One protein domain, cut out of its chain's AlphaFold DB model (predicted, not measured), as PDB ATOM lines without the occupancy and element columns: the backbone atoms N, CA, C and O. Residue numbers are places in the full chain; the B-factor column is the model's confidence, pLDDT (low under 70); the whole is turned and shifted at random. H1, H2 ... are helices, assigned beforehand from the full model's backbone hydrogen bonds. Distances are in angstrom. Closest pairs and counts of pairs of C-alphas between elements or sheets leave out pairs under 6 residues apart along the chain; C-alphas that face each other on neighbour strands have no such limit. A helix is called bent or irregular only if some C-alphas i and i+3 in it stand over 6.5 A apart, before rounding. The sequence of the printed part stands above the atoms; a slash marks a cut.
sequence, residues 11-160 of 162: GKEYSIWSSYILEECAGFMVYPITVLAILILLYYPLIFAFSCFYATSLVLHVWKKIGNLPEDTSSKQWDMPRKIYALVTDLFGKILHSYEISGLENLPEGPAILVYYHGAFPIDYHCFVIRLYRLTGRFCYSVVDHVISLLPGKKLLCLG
ATOM      1  N   GLY A  11     -29.600  39.063  20.400       60.91
ATOM      2  CA  GLY A  11     -29.368  39.409  18.994       60.91
ATOM      3  C   GLY A  11     -28.265  38.595  18.300       60.91
ATOM      4  O   GLY A  11     -28.337  38.406  17.087       60.91
ATOM      5  N   LYS A  12     -27.275  38.070  19.040       59.53
ATOM      6  CA  LYS A  12     -26.220  37.215  18.471       59.53
ATOM      7  C   LYS A  12     -26.737  35.812  18.154       59.53
ATOM      8  O   LYS A  12     -26.454  35.311  17.073       59.53
ATOM      9  N   GLU A  13     -27.534  35.210  19.035       63.88
ATOM     10  CA  GLU A  13     -28.148  33.900  18.770       63.88
ATOM     11  C   GLU A  13     -29.145  33.960  17.610       63.88
ATOM     12  O   GLU A  13     -29.088  33.110  16.725       63.88
ATOM     13  N   TYR A  14     -29.993  34.993  17.545       65.69
ATOM     14  CA  TYR A  14     -30.908  35.178  16.411       65.69
ATOM     15  C   TYR A  14     -30.160  35.363  15.078       65.69
ATOM     16  O   TYR A  14     -30.594  34.842  14.048       65.69
ATOM     17  N   SER A  15     -29.015  36.054  15.079       70.19
ATOM     18  CA  SER A  15     -28.155  36.200  13.893       70.19
ATOM     19  C   SER A  15     -27.499  34.879  13.462       70.19
ATOM     20  O   SER A  15     -27.342  34.629  12.267       70.19
ATOM     21  N   ILE A  16     -27.103  34.032  14.414       75.06
ATOM     22  CA  ILE A  16     -26.483  32.727  14.134       75.06
ATOM     23  C   ILE A  16     -27.533  31.740  13.604       75.06
ATOM     24  O   ILE A  16     -27.307  31.078  12.597       75.06
ATOM     25  N   TRP A  17     -28.723  31.700  14.206       71.50
ATOM     26  CA  TRP A  17     -29.821  30.849  13.738       71.50
ATOM     27  C   TRP A  17     -30.334  31.245  12.352       71.50
ATOM     28  O   TRP A  17     -30.591  30.384  11.514       71.50
ATOM     29  N   SER A  18     -30.466  32.547  12.091       70.19
ATOM     30  CA  SER A  18     -30.904  33.034  10.778       70.19
ATOM     31  C   SER A  18     -29.884  32.740   9.678       70.19
ATOM     32  O   SER A  18     -30.284  32.313   8.598       70.19
ATOM     33  N   SER A  19     -28.585  32.901   9.945       76.75
ATOM     34  CA  SER A  19     -27.532  32.531   8.985       76.75
ATOM     35  C   SER A  19     -27.478  31.023   8.729       76.75
ATOM     36  O   SER A  19     -27.421  30.626   7.570       76.75
ATOM     37  N   TYR A  20     -27.610  30.194   9.768       79.44
ATOM     38  CA  TYR A  20     -27.651  28.735   9.635       79.44
ATOM     39  C   TYR A  20     -28.834  28.251   8.778       79.44
ATOM     40  O   TYR A  20     -28.652  27.480   7.838       79.44
ATOM     41  N   ILE A  21     -30.046  28.760   9.037       77.50
ATOM     42  CA  ILE A  21     -31.237  28.412   8.242       77.50
ATOM     43  C   ILE A  21     -31.095  28.898   6.793       77.50
ATOM     44  O   ILE A  21     -31.499  28.200   5.866       77.50
ATOM     45  N   LEU A  22     -30.523  30.086   6.573       77.31
ATOM     46  CA  LEU A  22     -30.264  30.593   5.224       77.31
ATOM     47  C   LEU A  22     -29.240  29.735   4.475       77.31
ATOM     48  O   LEU A  22     -29.411  29.521   3.277       77.31
ATOM     49  N   GLU A  23     -28.214  29.227   5.155       80.06
ATOM     50  CA  GLU A  23     -27.184  28.366   4.573       80.06
ATOM     51  C   GLU A  23     -27.722  26.967   4.235       80.06
ATOM     52  O   GLU A  23     -27.479  26.473   3.133       80.06
ATOM     53  N   GLU A  24     -28.547  26.369   5.102       78.31
ATOM     54  CA  GLU A  24     -29.254  25.116   4.795       78.31
ATOM     55  C   GLU A  24     -30.254  25.286   3.642       78.31
ATOM     56  O   GLU A  24     -30.282  24.470   2.718       78.31
ATOM     57  N   CYS A  25     -31.037  26.372   3.639       75.75
ATOM     58  CA  CYS A  25     -31.935  26.708   2.532       75.75
ATOM     59  C   CYS A  25     -31.161  26.942   1.228       75.75
ATOM     60  O   CYS A  25     -31.588  26.483   0.167       75.75
ATOM     61  N   ALA A  26     -30.016  27.626   1.286       75.44
ATOM     62  CA  ALA A  26     -29.152  27.828   0.131       75.44
ATOM     63  C   ALA A  26     -28.607  26.488  -0.381       75.44
ATOM     64  O   ALA A  26     -28.731  26.212  -1.571       75.44
ATOM     65  N   GLY A  27     -28.102  25.617   0.495       79.12
ATOM     66  CA  GLY A  27     -27.645  24.272   0.131       79.12
ATOM     67  C   GLY A  27     -28.748  23.420  -0.508       79.12
ATOM     68  O   GLY A  27     -28.524  22.801  -1.552       79.12
ATOM     69  N   PHE A  28     -29.962  23.459   0.053       81.75
ATOM     70  CA  PHE A  28     -31.136  22.779  -0.500       81.75
ATOM     71  C   PHE A  28     -31.513  23.299  -1.892       81.75
ATOM     72  O   PHE A  28     -31.866  22.504  -2.760       81.75
ATOM     73  N   MET A  29     -31.407  24.610  -2.135       85.88
ATOM     74  CA  MET A  29     -31.719  25.229  -3.430       85.88
ATOM     75  C   MET A  29     -30.589  25.076  -4.461       85.88
ATOM     76  O   MET A  29     -30.859  25.007  -5.661       85.88
ATOM     77  N   VAL A  30     -29.331  24.966  -4.028       89.44
ATOM     78  CA  VAL A  30     -28.168  24.799  -4.917       89.44
ATOM     79  C   VAL A  30     -28.248  23.490  -5.697       89.44
ATOM     80  O   VAL A  30     -27.971  23.488  -6.896       89.44
ATOM     81  N   TYR A  31     -28.671  22.389  -5.070       88.25
ATOM     82  CA  TYR A  31     -28.781  21.094  -5.749       88.25
ATOM     83  C   TYR A  31     -29.750  21.101  -6.953       88.25
ATOM     84  O   TYR A  31     -29.300  20.812  -8.064       88.25
ATOM     85  N   PRO A  32     -31.043  21.473  -6.821       91.31
ATOM     86  CA  PRO A  32     -31.967  21.509  -7.952       91.31
ATOM     87  C   PRO A  32     -31.565  22.546  -9.007       91.31
ATOM     88  O   PRO A  32     -31.732  22.278 -10.195       91.31
ATOM     89  N   ILE A  33     -30.986  23.688  -8.613       92.62
ATOM     90  CA  ILE A  33     -30.457  24.678  -9.568       92.62
ATOM     91  C   ILE A  33     -29.291  24.086 -10.365       92.62
ATOM     92  O   ILE A  33     -29.237  24.250 -11.582       92.62
ATOM     93  N   THR A  34     -28.386  23.360  -9.708       91.12
ATOM     94  CA  THR A  34     -27.243  22.713 -10.367       91.12
ATOM     95  C   THR A  34     -27.715  21.630 -11.333       91.12
ATOM     96  O   THR A  34     -27.272  21.599 -12.480       91.12
ATOM     97  N   VAL A  35     -28.660  20.782 -10.916       93.88
ATOM     98  CA  VAL A  35     -29.264  19.768 -11.796       93.88
ATOM     99  C   VAL A  35     -29.949  20.432 -12.991       93.88
ATOM    100  O   VAL A  35     -29.725  20.018 -14.125       93.88
ATOM    101  N   LEU A  36     -30.726  21.495 -12.771       93.44
ATOM    102  CA  LEU A  36     -31.370  22.247 -13.848       93.44
ATOM    103  C   LEU A  36     -30.344  22.853 -14.814       93.44
ATOM    104  O   LEU A  36     -30.523  22.752 -16.025       93.44
ATOM    105  N   ALA A  37     -29.256  23.434 -14.305       94.06
ATOM    106  CA  ALA A  37     -28.184  23.986 -15.128       94.06
ATOM    107  C   ALA A  37     -27.504  22.904 -15.983       94.06
ATOM    108  O   ALA A  37     -27.279  23.125 -17.173       94.06
ATOM    109  N   ILE A  38     -27.247  21.719 -15.414       95.19
ATOM    110  CA  ILE A  38     -26.706  20.565 -16.149       95.19
ATOM    111  C   ILE A  38     -27.676  20.123 -17.247       95.19
ATOM    112  O   ILE A  38     -27.249  19.900 -18.378       95.19
ATOM    113  N   LEU A  39     -28.976  20.030 -16.951       94.69
ATOM    114  CA  LEU A  39     -29.988  19.659 -17.942       94.69
ATOM    115  C   LEU A  39     -30.067  20.689 -19.073       94.69
ATOM    116  O   LEU A  39     -30.079  20.309 -20.242       94.69
ATOM    117  N   ILE A  40     -30.068  21.984 -18.749       93.75
ATOM    118  CA  ILE A  40     -30.053  23.051 -19.756       93.75
ATOM    119  C   ILE A  40     -28.812  22.916 -20.635       93.75
ATOM    120  O   ILE A  40     -28.947  22.900 -21.853       93.75
ATOM    121  N   LEU A  41     -27.625  22.766 -20.041       93.62
ATOM    122  CA  LEU A  41     -26.374  22.623 -20.784       93.62
ATOM    123  C   LEU A  41     -26.384  21.384 -21.693       93.62
ATOM    124  O   LEU A  41     -25.961  21.464 -22.845       93.62
ATOM    125  N   LEU A  42     -26.905  20.259 -21.196       92.94
ATOM    126  CA  LEU A  42     -26.988  18.998 -21.928       92.94
ATOM    127  C   LEU A  42     -27.938  19.084 -23.132       92.94
ATOM    128  O   LEU A  42     -27.609  18.605 -24.216       92.94
ATOM    129  N   TYR A  43     -29.112  19.695 -22.955       92.25
ATOM    130  CA  TYR A  43     -30.132  19.783 -24.006       92.25
ATOM    131  C   TYR A  43     -29.994  21.016 -24.901       92.25
ATOM    132  O   TYR A  43     -30.584  21.041 -25.982       92.25
ATOM    133  N   TYR A  44     -29.204  22.013 -24.502       91.31
ATOM    134  CA  TYR A  44     -28.958  23.228 -25.275       91.31
ATOM    135  C   TYR A  44     -28.605  22.971 -26.749       91.31
ATOM    136  O   TYR A  44     -29.301  23.528 -27.601       91.31
ATOM    137  N   PRO A  45     -27.611  22.126 -27.107       87.19
ATOM    138  CA  PRO A  45     -27.259  21.912 -28.514       87.19
ATOM    139  C   PRO A  45     -28.412  21.303 -29.318       87.19
ATOM    140  O   PRO A  45     -28.619  21.659 -30.476       87.19
ATOM    141  N   LEU A  46     -29.201  20.428 -28.691       87.44
ATOM    142  CA  LEU A  46     -30.343  19.777 -29.323       87.44
ATOM    143  C   LEU A  46     -31.466  20.792 -29.574       87.44
ATOM    144  O   LEU A  46     -31.943  20.917 -30.701       87.44
ATOM    145  N   ILE A  47     -31.828  21.584 -28.561       89.88
ATOM    146  CA  ILE A  47     -32.834  22.651 -28.678       89.88
ATOM    147  C   ILE A  47     -32.403  23.688 -29.722       89.88
ATOM    148  O   ILE A  47     -33.211  24.087 -30.562       89.88
ATOM    149  N   PHE A  48     -31.133  24.094 -29.701       88.69
ATOM    150  CA  PHE A  48     -30.570  25.039 -30.658       88.69
ATOM    151  C   PHE A  48     -30.657  24.505 -32.094       88.69
ATOM    152  O   PHE A  48     -31.185  25.192 -32.967       88.69
ATOM    153  N   ALA A  49     -30.246  23.255 -32.333       84.75
ATOM    154  CA  ALA A  49     -30.313  22.631 -33.654       84.75
ATOM    155  C   ALA A  49     -31.752  22.549 -34.195       84.75
ATOM    156  O   ALA A  49     -32.007  22.941 -35.338       84.75
ATOM    157  N   PHE A  50     -32.715  22.111 -33.374       85.50
ATOM    158  CA  PHE A  50     -34.128  22.085 -33.771       85.50
ATOM    159  C   PHE A  50     -34.681  23.492 -34.026       85.50
ATOM    160  O   PHE A  50     -35.413  23.693 -34.996       85.50
ATOM    161  N   SER A  51     -34.310  24.477 -33.204       89.81
ATOM    162  CA  SER A  51     -34.707  25.874 -33.405       89.81
ATOM    163  C   SER A  51     -34.220  26.406 -34.756       89.81
ATOM    164  O   SER A  51     -35.022  26.929 -35.532       89.81
ATOM    165  N   CYS A  52     -32.945  26.187 -35.097       86.50
ATOM    166  CA  CYS A  52     -32.384  26.564 -36.395       86.50
ATOM    167  C   CYS A  52     -33.096  25.866 -37.565       86.50
ATOM    168  O   CYS A  52     -33.392  26.510 -38.578       86.50
ATOM    169  N   PHE A  53     -33.413  24.574 -37.427       84.62
ATOM    170  CA  PHE A  53     -34.151  23.815 -38.441       84.62
ATOM    171  C   PHE A  53     -35.534  24.426 -38.712       84.62
ATOM    172  O   PHE A  53     -35.869  24.735 -39.861       84.62
ATOM    173  N   TYR A  54     -36.322  24.673 -37.662       87.88
ATOM    174  CA  TYR A  54     -37.660  25.248 -37.800       87.88
ATOM    175  C   TYR A  54     -37.636  26.701 -38.275       87.88
ATOM    176  O   TYR A  54     -38.449  27.065 -39.126       87.88
ATOM    177  N   ALA A  55     -36.692  27.515 -37.797       89.69
ATOM    178  CA  ALA A  55     -36.516  28.888 -38.268       89.69
ATOM    179  C   ALA A  55     -36.227  28.921 -39.776       89.69
ATOM    180  O   ALA A  55     -36.872  29.660 -40.519       89.69
ATOM    181  N   THR A  56     -35.331  28.052 -40.252       86.62
ATOM    182  CA  THR A  56     -35.034  27.924 -41.685       86.62
ATOM    183  C   THR A  56     -36.261  27.465 -42.472       86.62
ATOM    184  O   THR A  56     -36.594  28.054 -43.502       86.62
ATOM    185  N   SER A  57     -36.975  26.447 -41.980       87.19
ATOM    186  CA  SER A  57     -38.209  25.972 -42.614       87.19
ATOM    187  C   SER A  57     -39.258  27.081 -42.714       87.19
ATOM    188  O   SER A  57     -39.943  27.181 -43.733       87.19
ATOM    189  N   LEU A  58     -39.397  27.909 -41.676       89.56
ATOM    190  CA  LEU A  58     -40.318  29.041 -41.660       89.56
ATOM    191  C   LEU A  58     -39.918  30.083 -42.707       89.56
ATOM    192  O   LEU A  58     -40.765  30.502 -43.492       89.56
ATOM    193  N   VAL A  59     -38.637  30.460 -42.760       89.06
ATOM    194  CA  VAL A  59     -38.117  31.421 -43.745       89.06
ATOM    195  C   VAL A  59     -38.385  30.935 -45.167       89.06
ATOM    196  O   VAL A  59     -38.943  31.685 -45.967       89.06
ATOM    197  N   LEU A  60     -38.074  29.673 -45.480       88.00
ATOM    198  CA  LEU A  60     -38.345  29.097 -46.802       88.00
ATOM    199  C   LEU A  60     -39.843  29.046 -47.116       88.00
ATOM    200  O   LEU A  60     -40.241  29.272 -48.259       88.00
ATOM    201  N   HIS A  61     -40.686  28.782 -46.118       88.12
ATOM    202  CA  HIS A  61     -42.135  28.773 -46.297       88.12
ATOM    203  C   HIS A  61     -42.696  30.173 -46.583       88.12
ATOM    204  O   HIS A  61     -43.504  30.347 -47.498       88.12
ATOM    205  N   VAL A  62     -42.234  31.185 -45.847       91.06
ATOM    206  CA  VAL A  62     -42.571  32.592 -46.099       91.06
ATOM    207  C   VAL A  62     -42.089  33.004 -47.489       91.06
ATOM    208  O   VAL A  62     -42.848  33.607 -48.245       91.06
ATOM    209  N   TRP A  63     -40.877  32.603 -47.873       89.75
ATOM    210  CA  TRP A  63     -40.326  32.893 -49.195       89.75
ATOM    211  C   TRP A  63     -41.125  32.232 -50.318       89.75
ATOM    212  O   TRP A  63     -41.430  32.896 -51.308       89.75
ATOM    213  N   LYS A  64     -41.550  30.970 -50.138       90.19
ATOM    214  CA  LYS A  64     -42.473  30.286 -51.060       90.19
ATOM    215  C   LYS A  64     -43.729  31.118 -51.279       90.19
ATOM    216  O   LYS A  64     -44.131  31.322 -52.421       90.19
ATOM    217  N   LYS A  65     -44.334  31.597 -50.190       91.12
ATOM    218  CA  LYS A  65     -45.601  32.333 -50.227       91.12
ATOM    219  C   LYS A  65     -45.461  33.723 -50.851       91.12
ATOM    220  O   LYS A  65     -46.317  34.112 -51.630       91.12
ATOM    221  N   ILE A  66     -44.390  34.453 -50.538       91.56
ATOM    222  CA  ILE A  66     -44.133  35.789 -51.103       91.56
ATOM    223  C   ILE A  66     -43.746  35.693 -52.581       91.56
ATOM    224  O   ILE A  66     -44.210  36.482 -53.399       91.56
ATOM    225  N   GLY A  67     -42.899  34.722 -52.930       88.44
ATOM    226  CA  GLY A  67     -42.396  34.531 -54.289       88.44
ATOM    227  C   GLY A  67     -43.328  33.742 -55.208       88.44
ATOM    228  O   GLY A  67     -42.947  33.505 -56.349       88.44
ATOM    229  N   ASN A  68     -44.500  33.304 -54.724       90.81
ATOM    230  CA  ASN A  68     -45.399  32.373 -55.421       90.81
ATOM    231  C   ASN A  68     -44.642  31.187 -56.048       90.81
ATOM    232  O   ASN A  68     -44.864  30.820 -57.203       90.81
ATOM    233  N   LEU A  69     -43.702  30.615 -55.286       88.56
ATOM    234  CA  LEU A  69     -42.843  29.541 -55.775       88.56
ATOM    235  C   LEU A  69     -43.647  28.241 -55.928       88.56
ATOM    236  O   LEU A  69     -44.518  27.950 -55.095       88.56
ATOM    237  N   PRO A  70     -43.345  27.429 -56.955       87.25
ATOM    238  CA  PRO A  70     -44.029  26.170 -57.184       87.25
ATOM    239  C   PRO A  70     -43.748  25.189 -56.049       87.25
ATOM    240  O   PRO A  70     -42.780  25.310 -55.290       87.25
ATOM    241  N   GLU A  71     -44.608  24.183 -55.947       83.56
ATOM    242  CA  GLU A  71     -44.436  23.096 -54.982       83.56
ATOM    243  C   GLU A  71     -43.184  22.264 -55.259       83.56
ATOM    244  O   GLU A  71     -42.569  21.760 -54.323       83.56
ATOM    245  N   ASP A  72     -42.806  22.157 -56.533       83.81
ATOM    246  CA  ASP A  72     -41.598  21.478 -56.973       83.81
ATOM    247  C   ASP A  72     -40.353  22.316 -56.654       83.81
ATOM    248  O   ASP A  72     -40.027  23.292 -57.340       83.81
ATOM    249  N   THR A  73     -39.636  21.906 -55.608       78.00
ATOM    250  CA  THR A  73     -38.379  22.529 -55.182       78.00
ATOM    251  C   THR A  73     -37.251  22.327 -56.185       78.00
ATOM    252  O   THR A  73     -36.272  23.067 -56.132       78.00
ATOM    253  N   SER A  74     -37.340  21.358 -57.102       78.88
ATOM    254  CA  SER A  74     -36.314  21.126 -58.127       78.88
ATOM    255  C   SER A  74     -36.374  22.141 -59.275       78.88
ATOM    256  O   SER A  74     -35.420  22.273 -60.042       78.88
ATOM    257  N   SER A  75     -37.454  22.919 -59.353       85.00
ATOM    258  CA  SER A  75     -37.633  23.939 -60.381       85.00
ATOM    259  C   SER A  75     -36.614  25.083 -60.279       85.00
ATOM    260  O   SER A  75     -36.138  25.455 -59.203       85.00
ATOM    261  N   LYS A  76     -36.330  25.723 -61.422       86.44
ATOM    262  CA  LYS A  76     -35.360  26.831 -61.534       86.44
ATOM    263  C   LYS A  76     -35.681  28.031 -60.637       86.44
ATOM    264  O   LYS A  76     -34.791  28.783 -60.255       86.44
ATOM    265  N   GLN A  77     -36.950  28.227 -60.283       87.62
ATOM    266  CA  GLN A  77     -37.382  29.334 -59.419       87.62
ATOM    267  C   GLN A  77     -36.831  29.200 -57.990       87.62
ATOM    268  O   GLN A  77     -36.657  30.201 -57.297       87.62
ATOM    269  N   TRP A  78     -36.488  27.979 -57.571       88.12
ATOM    270  CA  TRP A  78     -35.865  27.704 -56.280       88.12
ATOM    271  C   TRP A  78     -34.341  27.869 -56.272       88.12
ATOM    272  O   TRP A  78     -33.751  27.850 -55.192       88.12
ATOM    273  N   ASP A  79     -33.690  28.097 -57.418       89.06
ATOM    274  CA  ASP A  79     -32.225  28.188 -57.490       89.06
ATOM    275  C   ASP A  79     -31.656  29.324 -56.638       89.06
ATOM    276  O   ASP A  79     -30.621  29.155 -55.994       89.06
ATOM    277  N   MET A  80     -32.329  30.476 -56.604       89.69
ATOM    278  CA  MET A  80     -31.861  31.618 -55.821       89.69
ATOM    279  C   MET A  80     -32.010  31.387 -54.304       89.69
ATOM    280  O   MET A  80     -30.996  31.472 -53.605       89.69
ATOM    281  N   PRO A  81     -33.196  31.009 -53.776       89.75
ATOM    282  CA  PRO A  81     -33.331  30.599 -52.374       89.75
ATOM    283  C   PRO A  81     -32.343  29.500 -51.969       89.75
ATOM    284  O   PRO A  81     -31.725  29.576 -50.907       89.75
ATOM    285  N   ARG A  82     -32.143  28.505 -52.841       89.06
ATOM    286  CA  ARG A  82     -31.220  27.387 -52.635       89.06
ATOM    287  C   ARG A  82     -29.775  27.856 -52.486       89.06
ATOM    288  O   ARG A  82     -29.111  27.478 -51.524       89.06
ATOM    289  N   LYS A  83     -29.286  28.701 -53.397       91.56
ATOM    290  CA  LYS A  83     -27.921  29.250 -53.330       91.56
ATOM    291  C   LYS A  83     -27.700  30.080 -52.069       91.56
ATOM    292  O   LYS A  83     -26.650  29.949 -51.444       91.56
ATOM    293  N   ILE A  84     -28.685  30.893 -51.677       92.69
ATOM    294  CA  ILE A  84     -28.612  31.700 -50.450       92.69
ATOM    295  C   ILE A  84     -28.566  30.800 -49.218       92.69
ATOM    296  O   ILE A  84     -27.687  30.967 -48.375       92.69
ATOM    297  N   TYR A  85     -29.455  29.812 -49.139       91.12
ATOM    298  CA  TYR A  85     -29.446  28.851 -48.045       91.12
ATOM    299  C   TYR A  85     -28.114  28.096 -47.964       91.12
ATOM    300  O   TYR A  85     -27.509  28.032 -46.897       91.12
ATOM    301  N   ALA A  86     -27.599  27.605 -49.092       92.44
ATOM    302  CA  ALA A  86     -26.321  26.906 -49.125       92.44
ATOM    303  C   ALA A  86     -25.142  27.799 -48.702       92.44
ATOM    304  O   ALA A  86     -24.224  27.337 -48.025       92.44
ATOM    305  N   LEU A  87     -25.152  29.082 -49.080       94.25
ATOM    306  CA  LEU A  87     -24.139  30.051 -48.658       94.25
ATOM    307  C   LEU A  87     -24.147  30.236 -47.141       94.25
ATOM    308  O   LEU A  87     -23.098  30.105 -46.512       94.25
ATOM    309  N   VAL A  88     -25.324  30.522 -46.581       93.06
ATOM    310  CA  VAL A  88     -25.511  30.760 -45.146       93.06
ATOM    311  C   VAL A  88     -25.103  29.522 -44.354       93.06
ATOM    312  O   VAL A  88     -24.290  29.621 -43.438       93.06
ATOM    313  N   THR A  89     -25.583  28.345 -44.749       91.56
ATOM    314  CA  THR A  89     -25.294  27.098 -44.039       91.56
ATOM    315  C   THR A  89     -23.824  26.669 -44.147       91.56
ATOM    316  O   THR A  89     -23.263  26.235 -43.144       91.56
ATOM    317  N   ASP A  90     -23.149  26.838 -45.296       94.31
ATOM    318  CA  ASP A  90     -21.691  26.587 -45.376       94.31
ATOM    319  C   ASP A  90     -20.906  27.559 -44.491       94.31
ATOM    320  O   ASP A  90     -19.938  27.154 -43.851       94.31
ATOM    321  N   LEU A  91     -21.325  28.828 -44.414       94.88
ATOM    322  CA  LEU A  91     -20.689  29.799 -43.526       94.88
ATOM    323  C   LEU A  91     -20.858  29.393 -42.056       94.88
ATOM    324  O   LEU A  91     -19.881  29.396 -41.312       94.88
ATOM    325  N   PHE A  92     -22.061  28.971 -41.654       92.12
ATOM    326  CA  PHE A  92     -22.300  28.428 -40.315       92.12
ATOM    327  C   PHE A  92     -21.447  27.185 -40.034       92.12
ATOM    328  O   PHE A  92     -20.824  27.111 -38.977       92.12
ATOM    329  N   GLY A  93     -21.363  26.241 -40.975       91.81
ATOM    330  CA  GLY A  93     -20.524  25.046 -40.843       91.81
ATOM    331  C   GLY A  93     -19.041  25.385 -40.658       91.81
ATOM    332  O   GLY A  93     -18.381  24.827 -39.783       91.81
ATOM    333  N   LYS A  94     -18.528  26.357 -41.418       93.75
ATOM    334  CA  LYS A  94     -17.149  26.848 -41.281       93.75
ATOM    335  C   LYS A  94     -16.897  27.554 -39.952       93.75
ATOM    336  O   LYS A  94     -15.887  27.285 -39.316       93.75
ATOM    337  N   ILE A  95     -17.784  28.458 -39.541       94.44
ATOM    338  CA  ILE A  95     -17.577  29.264 -38.329       94.44
ATOM    339  C   ILE A  95     -17.719  28.405 -37.072       94.44
ATOM    340  O   ILE A  95     -16.889  28.502 -36.176       94.44
ATOM    341  N   LEU A  96     -18.764  27.577 -36.999       91.12
ATOM    342  CA  LEU A  96     -19.078  26.827 -35.782       91.12
ATOM    343  C   LEU A  96     -18.277  25.531 -35.652       91.12
ATOM    344  O   LEU A  96     -17.956  25.137 -34.537       91.12
ATOM    345  N   HIS A  97     -17.969  24.871 -36.769       89.62
ATOM    346  CA  HIS A  97     -17.378  23.528 -36.755       89.62
ATOM    347  C   HIS A  97     -16.045  23.444 -37.501       89.62
ATOM    348  O   HIS A  97     -15.510  22.348 -37.633       89.62
ATOM    349  N   SER A  98     -15.535  24.562 -38.040       93.75
ATOM    350  CA  SER A  98     -14.351  24.567 -38.916       93.75
ATOM    351  C   SER A  98     -14.453  23.512 -40.021       93.75
ATOM    352  O   SER A  98     -13.476  22.859 -40.371       93.75
ATOM    353  N   TYR A  99     -15.671  23.316 -40.544       93.81
ATOM    354  CA  TYR A  99     -15.962  22.210 -41.445       93.81
ATOM    355  C   TYR A  99     -15.239  22.380 -42.786       93.81
ATOM    356  O   TYR A  99     -15.378  23.415 -43.451       93.81
ATOM    357  N   GLU A 100     -14.530  21.342 -43.226       93.31
ATOM    358  CA  GLU A 100     -13.812  21.289 -44.500       93.31
ATOM    359  C   GLU A 100     -13.976  19.925 -45.179       93.31
ATOM    360  O   GLU A 100     -14.265  18.921 -44.536       93.31
ATOM    361  N   ILE A 101     -13.829  19.904 -46.506       93.31
ATOM    362  CA  ILE A 101     -13.846  18.682 -47.316       93.31
ATOM    363  C   ILE A 101     -12.501  18.603 -48.026       93.31
ATOM    364  O   ILE A 101     -12.112  19.555 -48.704       93.31
ATOM    365  N   SER A 102     -11.829  17.465 -47.895       93.38
ATOM    366  CA  SER A 102     -10.594  17.135 -48.609       93.38
ATOM    367  C   SER A 102     -10.861  16.012 -49.613       93.38
ATOM    368  O   SER A 102     -11.739  15.181 -49.382       93.38
ATOM    369  N   GLY A 103     -10.109  15.968 -50.717       92.38
ATOM    370  CA  GLY A 103     -10.244  14.901 -51.712       92.38
ATOM    371  C   GLY A 103     -11.454  15.050 -52.637       92.38
ATOM    372  O   GLY A 103     -11.962  14.046 -53.133       92.38
ATOM    373  N   LEU A 104     -11.934  16.278 -52.861       91.50
ATOM    374  CA  LEU A 104     -13.057  16.550 -53.767       91.50
ATOM    375  C   LEU A 104     -12.723  16.160 -55.217       91.50
ATOM    376  O   LEU A 104     -13.598  15.752 -55.974       91.50
ATOM    377  N   GLU A 105     -11.447  16.245 -55.572       91.94
ATOM    378  CA  GLU A 105     -10.852  15.826 -56.838       91.94
ATOM    379  C   GLU A 105     -10.990  14.323 -57.123       91.94
ATOM    380  O   GLU A 105     -10.899  13.914 -58.275       91.94
ATOM    381  N   ASN A 106     -11.257  13.504 -56.101       92.62
ATOM    382  CA  ASN A 106     -11.482  12.067 -56.269       92.62
ATOM    383  C   ASN A 106     -12.923  11.740 -56.688       92.62
ATOM    384  O   ASN A 106     -13.242  10.576 -56.939       92.62
ATOM    385  N   LEU A 107     -13.817  12.735 -56.729       92.12
ATOM    386  CA  LEU A 107     -15.182  12.520 -57.188       92.12
ATOM    387  C   LEU A 107     -15.194  12.263 -58.700       92.12
ATOM    388  O   LEU A 107     -14.628  13.050 -59.459       92.12
ATOM    389  N   PRO A 108     -15.892  11.215 -59.168       91.94
ATOM    390  CA  PRO A 108     -15.998  10.953 -60.593       91.94
ATOM    391  C   PRO A 108     -16.829  12.049 -61.271       91.94
ATOM    392  O   PRO A 108     -17.758  12.605 -60.676       91.94
ATOM    393  N   GLU A 109     -16.538  12.320 -62.542       88.31
ATOM    394  CA  GLU A 109     -17.266  13.321 -63.337       88.31
ATOM    395  C   GLU A 109     -18.748  12.949 -63.537       88.31
ATOM    396  O   GLU A 109     -19.614  13.821 -63.609       88.31
ATOM    397  N   GLY A 110     -19.055  11.647 -63.577       91.19
ATOM    398  CA  GLY A 110     -20.408  11.108 -63.730       91.19
ATOM    399  C   GLY A 110     -21.166  10.884 -62.411       91.19
ATOM    400  O   GLY A 110     -20.691  11.249 -61.331       91.19
ATOM    401  N   PRO A 111     -22.367  10.273 -62.470       90.56
ATOM    402  CA  PRO A 111     -23.126   9.873 -61.285       90.56
ATOM    403  C   PRO A 111     -22.306   8.964 -60.362       90.56
ATOM    404  O   PRO A 111     -21.580   8.090 -60.830       90.56
ATOM    405  N   ALA A 112     -22.442   9.162 -59.053       91.69
ATOM    406  CA  ALA A 112     -21.712   8.410 -58.040       91.69
ATOM    407  C   ALA A 112     -22.623   8.070 -56.864       91.69
ATOM    408  O   ALA A 112     -23.540   8.829 -56.548       91.69
ATOM    409  N   ILE A 113     -22.323   6.961 -56.194       92.94
ATOM    410  CA  ILE A 113     -22.905   6.628 -54.897       92.94
ATOM    411  C   ILE A 113     -21.851   6.936 -53.842       92.94
ATOM    412  O   ILE A 113     -20.743   6.405 -53.890       92.94
ATOM    413  N   LEU A 114     -22.204   7.802 -52.898       91.38
ATOM    414  CA  LEU A 114     -21.360   8.128 -51.759       91.38
ATOM    415  C   LEU A 114     -21.785   7.269 -50.575       91.38
ATOM    416  O   LEU A 114     -22.931   7.335 -50.132       91.38
ATOM    417  N   VAL A 115     -20.856   6.463 -50.070       92.69
ATOM    418  CA  VAL A 115     -21.046   5.707 -48.832       92.69
ATOM    419  C   VAL A 115     -20.406   6.509 -47.711       92.69
ATOM    420  O   VAL A 115     -19.211   6.796 -47.747       92.69
ATOM    421  N   TYR A 116     -21.221   6.906 -46.741       88.44
ATOM    422  CA  TYR A 116     -20.842   7.847 -45.698       88.44
ATOM    423  C   TYR A 116     -21.248   7.321 -44.323       88.44
ATOM    424  O   TYR A 116     -22.325   6.750 -44.158       88.44
ATOM    425  N   TYR A 117     -20.380   7.536 -43.338       91.06
ATOM    426  CA  TYR A 117     -20.679   7.310 -41.930       91.06
ATOM    427  C   TYR A 117     -21.045   8.645 -41.284       91.06
ATOM    428  O   TYR A 117     -20.237   9.569 -41.327       91.06
ATOM    429  N   HIS A 118     -22.228   8.725 -40.675       87.06
ATOM    430  CA  HIS A 118     -22.674   9.906 -39.940       87.06
ATOM    431  C   HIS A 118     -22.614   9.666 -38.425       87.06
ATOM    432  O   HIS A 118     -22.849   8.552 -37.947       87.06
ATOM    433  N   GLY A 119     -22.323  10.719 -37.663       85.19
ATOM    434  CA  GLY A 119     -22.392  10.714 -36.204       85.19
ATOM    435  C   GLY A 119     -23.833  10.664 -35.683       85.19
ATOM    436  O   GLY A 119     -24.795  10.618 -36.442       85.19
ATOM    437  N   ALA A 120     -24.021  10.711 -34.362       83.50
ATOM    438  CA  ALA A 120     -25.361  10.632 -33.761       83.50
ATOM    439  C   ALA A 120     -26.337  11.715 -34.270       83.50
ATOM    440  O   ALA A 120     -27.541  11.477 -34.349       83.50
ATOM    441  N   PHE A 121     -25.815  12.889 -34.639       82.00
ATOM    442  CA  PHE A 121     -26.578  13.973 -35.252       82.00
ATOM    443  C   PHE A 121     -26.101  14.207 -36.690       82.00
ATOM    444  O   PHE A 121     -24.897  14.346 -36.888       82.00
ATOM    445  N   PRO A 122     -27.009  14.361 -37.672       84.94
ATOM    446  CA  PRO A 122     -26.667  14.466 -39.095       84.94
ATOM    447  C   PRO A 122     -26.155  15.864 -39.510       84.94
ATOM    448  O   PRO A 122     -26.373  16.308 -40.639       84.94
ATOM    449  N   ILE A 123     -25.526  16.607 -38.590       87.31
ATOM    450  CA  ILE A 123     -24.976  17.951 -38.851       87.31
ATOM    451  C   ILE A 123     -23.798  17.848 -39.824       87.31
ATOM    452  O   ILE A 123     -23.667  18.652 -40.742       87.31
ATOM    453  N   ASP A 124     -22.982  16.820 -39.634       88.81
ATOM    454  CA  ASP A 124     -21.850  16.451 -40.472       88.81
ATOM    455  C   ASP A 124     -22.277  16.167 -41.921       88.81
ATOM    456  O   ASP A 124     -21.775  16.799 -42.856       88.81
ATOM    457  N   TYR A 125     -23.293  15.322 -42.100       89.69
ATOM    458  CA  TYR A 125     -23.924  15.054 -43.384       89.69
ATOM    459  C   TYR A 125     -24.473  16.343 -44.010       89.69
ATOM    460  O   TYR A 125     -24.258  16.606 -45.194       89.69
ATOM    461  N   HIS A 126     -25.155  17.179 -43.223       88.81
ATOM    462  CA  HIS A 126     -25.745  18.413 -43.730       88.81
ATOM    463  C   HIS A 126     -24.679  19.405 -44.224       88.81
ATOM    464  O   HIS A 126     -24.795  19.950 -45.326       88.81
ATOM    465  N   CYS A 127     -23.604  19.600 -43.456       92.00
ATOM    466  CA  CYS A 127     -22.462  20.409 -43.874       92.00
ATOM    467  C   CYS A 127     -21.792  19.835 -45.131       92.00
ATOM    468  O   CYS A 127     -21.429  20.604 -46.026       92.00
ATOM    469  N   PHE A 128     -21.683  18.505 -45.233       92.62
ATOM    470  CA  PHE A 128     -21.141  17.830 -46.409       92.62
ATOM    471  C   PHE A 128     -21.927  18.165 -47.680       92.62
ATOM    472  O   PHE A 128     -21.349  18.707 -48.624       92.62
ATOM    473  N   VAL A 129     -23.238  17.901 -47.709       92.19
ATOM    474  CA  VAL A 129     -24.044  18.094 -48.929       92.19
ATOM    475  C   VAL A 129     -24.136  19.553 -49.349       92.19
ATOM    476  O   VAL A 129     -24.044  19.858 -50.539       92.19
ATOM    477  N   ILE A 130     -24.240  20.471 -48.387       92.75
ATOM    478  CA  ILE A 130     -24.274  21.906 -48.669       92.75
ATOM    479  C   ILE A 130     -22.957  22.371 -49.281       92.75
ATOM    480  O   ILE A 130     -22.954  23.097 -50.280       92.75
ATOM    481  N   ARG A 131     -21.828  21.951 -48.707       93.31
ATOM    482  CA  ARG A 131     -20.518  22.354 -49.210       93.31
ATOM    483  C   ARG A 131     -20.196  21.697 -50.546       93.31
ATOM    484  O   ARG A 131     -19.678  22.374 -51.431       93.31
ATOM    485  N   LEU A 132     -20.560  20.431 -50.730       93.25
ATOM    486  CA  LEU A 132     -20.432  19.736 -52.009       93.25
ATOM    487  C   LEU A 132     -21.235  20.449 -53.106       93.25
ATOM    488  O   LEU A 132     -20.671  20.771 -54.156       93.25
ATOM    489  N   TYR A 133     -22.498  20.791 -52.837       92.62
ATOM    490  CA  TYR A 133     -23.320  21.592 -53.749       92.62
ATOM    491  C   TYR A 133     -22.675  22.948 -54.049       92.62
ATOM    492  O   TYR A 133     -22.645  23.388 -55.193       92.62
ATOM    493  N   ARG A 134     -22.102  23.615 -53.048       93.19
ATOM    494  CA  ARG A 134     -21.450  24.912 -53.249       93.19
ATOM    495  C   ARG A 134     -20.178  24.862 -54.082       93.19
ATOM    496  O   ARG A 134     -19.911  25.822 -54.799       93.19
ATOM    497  N   LEU A 135     -19.381  23.810 -53.934       92.62
ATOM    498  CA  LEU A 135     -18.101  23.680 -54.630       92.62
ATOM    499  C   LEU A 135     -18.275  23.130 -56.046       92.62
ATOM    500  O   LEU A 135     -17.534  23.519 -56.941       92.62
ATOM    501  N   THR A 136     -19.257  22.252 -56.259       91.06
ATOM    502  CA  THR A 136     -19.419  21.523 -57.529       91.06
ATOM    503  C   THR A 136     -20.698  21.869 -58.287       91.06
ATOM    504  O   THR A 136     -20.833  21.520 -59.454       91.06
ATOM    505  N   GLY A 137     -21.675  22.504 -57.634       89.81
ATOM    506  CA  GLY A 137     -23.028  22.689 -58.163       89.81
ATOM    507  C   GLY A 137     -23.868  21.407 -58.206       89.81
ATOM    508  O   GLY A 137     -25.014  21.453 -58.652       89.81
ATOM    509  N   ARG A 138     -23.323  20.263 -57.768       89.00
ATOM    510  CA  ARG A 138     -23.976  18.954 -57.870       89.00
ATOM    511  C   ARG A 138     -24.946  18.722 -56.718       89.00
ATOM    512  O   ARG A 138     -24.662  19.055 -55.570       89.00
ATOM    513  N   PHE A 139     -26.072  18.097 -57.038       86.94
ATOM    514  CA  PHE A 139     -27.052  17.652 -56.056       86.94
ATOM    515  C   PHE A 139     -26.683  16.284 -55.485       86.94
ATOM    516  O   PHE A 139     -26.195  15.417 -56.212       86.94
ATOM    517  N   CYS A 140     -26.949  16.103 -54.194       87.19
ATOM    518  CA  CYS A 140     -26.908  14.808 -53.527       87.19
ATOM    519  C   CYS A 140     -28.332  14.399 -53.180       87.19
ATOM    520  O   CYS A 140     -29.051  15.176 -52.559       87.19
ATOM    521  N   TYR A 141     -28.695  13.190 -53.589       86.25
ATOM    522  CA  TYR A 141     -29.920  12.529 -53.170       86.25
ATOM    523  C   TYR A 141     -29.535  11.446 -52.178       86.25
ATOM    524  O   TYR A 141     -28.682  10.607 -52.482       86.25
ATOM    525  N   SER A 142     -30.160  11.467 -51.014       85.69
ATOM    526  CA  SER A 142     -29.762  10.655 -49.882       85.69
ATOM    527  C   SER A 142     -30.881   9.774 -49.392       85.69
ATOM    528  O   SER A 142     -32.063  10.114 -49.375       85.69
ATOM    529  N   VAL A 143     -30.463   8.592 -48.960       86.12
ATOM    530  CA  VAL A 143     -31.341   7.620 -48.336       86.12
ATOM    531  C   VAL A 143     -31.441   7.984 -46.863       86.12
ATOM    532  O   VAL A 143     -30.456   7.930 -46.131       86.12
ATOM    533  N   VAL A 144     -32.635   8.390 -46.447       81.62
ATOM    534  CA  VAL A 144     -32.931   8.810 -45.077       81.62
ATOM    535  C   VAL A 144     -33.980   7.901 -44.454       81.62
ATOM    536  O   VAL A 144     -34.881   7.417 -45.141       81.62
ATOM    537  N   ASP A 145     -33.881   7.690 -43.143       83.19
ATOM    538  CA  ASP A 145     -34.861   6.900 -42.403       83.19
ATOM    539  C   ASP A 145     -36.254   7.564 -42.411       83.19
ATOM    540  O   ASP A 145     -36.398   8.796 -42.431       83.19
ATOM    541  N   HIS A 146     -37.305   6.743 -42.356       80.00
ATOM    542  CA  HIS A 146     -38.693   7.201 -42.314       80.00
ATOM    543  C   HIS A 146     -39.002   8.127 -41.126       80.00
ATOM    544  O   HIS A 146     -39.936   8.927 -41.219       80.00
ATOM    545  N   VAL A 147     -38.216   8.099 -40.048       77.44
ATOM    546  CA  VAL A 147     -38.343   9.028 -38.916       77.44
ATOM    547  C   VAL A 147     -38.213  10.489 -39.359       77.44
ATOM    548  O   VAL A 147     -38.944  11.347 -38.863       77.44
ATOM    549  N   ILE A 148     -37.382  10.791 -40.363       74.44
ATOM    550  CA  ILE A 148     -37.272  12.152 -40.921       74.44
ATOM    551  C   ILE A 148     -38.577  12.552 -41.616       74.44
ATOM    552  O   ILE A 148     -38.959  13.724 -41.630       74.44
ATOM    553  N   SER A 149     -39.341  11.567 -42.101       72.81
ATOM    554  CA  SER A 149     -40.695  11.797 -42.586       72.81
ATOM    555  C   SER A 149     -41.716  12.145 -41.487       72.81
ATOM    556  O   SER A 149     -42.773  12.694 -41.798       72.81
ATOM    557  N   LEU A 150     -41.377  11.911 -40.226       78.12
ATOM    558  CA  LEU A 150     -42.019  12.443 -39.022       78.12
ATOM    559  C   LEU A 150     -42.153  13.971 -38.993       78.12
ATOM    560  O   LEU A 150     -43.145  14.534 -38.527       78.12
ATOM    561  N   LEU A 151     -41.104  14.650 -39.456       77.31
ATOM    562  CA  LEU A 151     -40.855  16.028 -39.062       77.31
ATOM    563  C   LEU A 151     -41.743  17.024 -39.831       77.31
ATOM    564  O   LEU A 151     -41.737  17.041 -41.070       77.31
ATOM    565  N   PRO A 152     -42.492  17.902 -39.138       74.31
ATOM    566  CA  PRO A 152     -43.229  18.973 -39.794       74.31
ATOM    567  C   PRO A 152     -42.255  19.963 -40.455       74.31
ATOM    568  O   PRO A 152     -41.170  20.227 -39.948       74.31
ATOM    569  N   GLY A 153     -42.618  20.495 -41.626       71.75
ATOM    570  CA  GLY A 153     -41.766  21.430 -42.384       71.75
ATOM    571  C   GLY A 153     -40.672  20.785 -43.251       71.75
ATOM    572  O   GLY A 153     -40.120  21.445 -44.130       71.75
ATOM    573  N   LYS A 154     -40.436  19.470 -43.124       68.06
ATOM    574  CA  LYS A 154     -39.403  18.729 -43.876       68.06
ATOM    575  C   LYS A 154     -39.460  18.890 -45.399       68.06
ATOM    576  O   LYS A 154     -38.425  18.833 -46.043       68.06
ATOM    577  N   LYS A 155     -40.645  19.089 -46.000       68.88
ATOM    578  CA  LYS A 155     -40.819  19.057 -47.467       68.88
ATOM    579  C   LYS A 155     -39.940  20.081 -48.183       68.88
ATOM    580  O   LYS A 155     -39.426  19.786 -49.250       68.88
ATOM    581  N   LEU A 156     -39.758  21.262 -47.598       63.78
ATOM    582  CA  LEU A 156     -38.978  22.334 -48.220       63.78
ATOM    583  C   LEU A 156     -37.468  22.150 -48.034       63.78
ATOM    584  O   LEU A 156     -36.698  22.567 -48.891       63.78
ATOM    585  N   LEU A 157     -37.052  21.512 -46.935       63.03
ATOM    586  CA  LEU A 157     -35.642  21.285 -46.612       63.03
ATOM    587  C   LEU A 157     -35.114  19.986 -47.230       63.03
ATOM    588  O   LEU A 157     -34.054  19.993 -47.851       63.03
ATOM    589  N   CYS A 158     -35.870  18.891 -47.123       60.03
ATOM    590  CA  CYS A 158     -35.485  17.606 -47.693       60.03
ATOM    591  C   CYS A 158     -35.484  17.634 -49.221       60.03
ATOM    592  O   CYS A 158     -34.514  17.218 -49.822       60.03
ATOM    593  N   LEU A 159     -36.502  18.202 -49.874       51.12
ATOM    594  CA  LEU A 159     -36.621  18.138 -51.339       51.12
ATOM    595  C   LEU A 159     -35.613  19.053 -52.081       51.12
ATOM    596  O   LEU A 159     -35.553  19.062 -53.309       51.12
ATOM    597  N   GLY A 160     -34.847  19.877 -51.354       51.03
ATOM    598  CA  GLY A 160     -33.847  20.789 -51.916       51.03
ATOM    599  C   GLY A 160     -32.389  20.342 -51.759       51.03
ATOM    600  O   GLY A 160     -31.561  20.810 -52.545       51.03
TER     601      GLY A 160
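What this domain is: This is residues 11 to 160 of the 162 residues of a protein of Pantherophis guttatus (UniProt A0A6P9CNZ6). A long helical handle, residues 11 to 45 of H1, sticks out from a small compact head, where the other arm of this bent helix, H1b, runs beside H2, with H3 packed on H2 and short H5 on H1b. Residues 98 to 122 form a long loop between H2 and H3. The printed part has 150 residues with five named helices, H1 to H5 in chain order, and no named strand: all helix. The whole is extended, radius of gyration of the C-alphas 24.1 A, spanning 86 by 40 by 29 A.

How they stand to each other: Start at H1, residues 11 to 66, assigned as one helix by its hydrogen bonds but bent: C-alphas 42 and 45 are 7.2 A apart. Its arms H1a, residues 11 to 42, and H1b, residues 45 to 66, stand at a steep tilt of 56 degrees. With residues 57 to 61 alone, H1b touches H5, residues 154 to 160, about perpendicular at 73 degrees; the closest C-alphas, Ser 57 and Leu 157, are 6.7 A apart. H2, residues 76 to 97, is close to H1b but not clearly touching, at a shallow tilt of 20 degrees, opposite ways; the closest C-alphas, Leu 60 and Pro 81, are 7.6 A apart. With residues 83 to 93 alone, H2 touches H3, residues 123 to 136, at a steep tilt of 56 degrees, opposite ways; the closest C-alphas, Ala 86 and Ile 130, are 5.4 A apart. H4, residues 146 to 150, touches no helix. Every O i to N i+4 pair is within hydrogen-bond range in H1b, H3 and H4; H1a has 26 of 28, H2 16 of 18, H5 2 of 3.

Where its parts are: Find C-alpha 11 at (-29.368, 39.409, 18.994); H1a runs 45.8 A from there, and H1b 31.4 A. H2, 30.8 A long, is only just irregular, with C-alphas 77 and 80 7.0 A apart. H3 measures 19.8 A; H5 ends at C-alpha 160, (-33.847, 20.789, -51.916).

The domain as a whole: The farthest C-alphas, Gly 11 and Gly 110, are 87.9 A apart. The printed part has no cut; the link H2 to H3 is long. Look for pLDDT under 70 at residues 11 to 14 and 154 to 160.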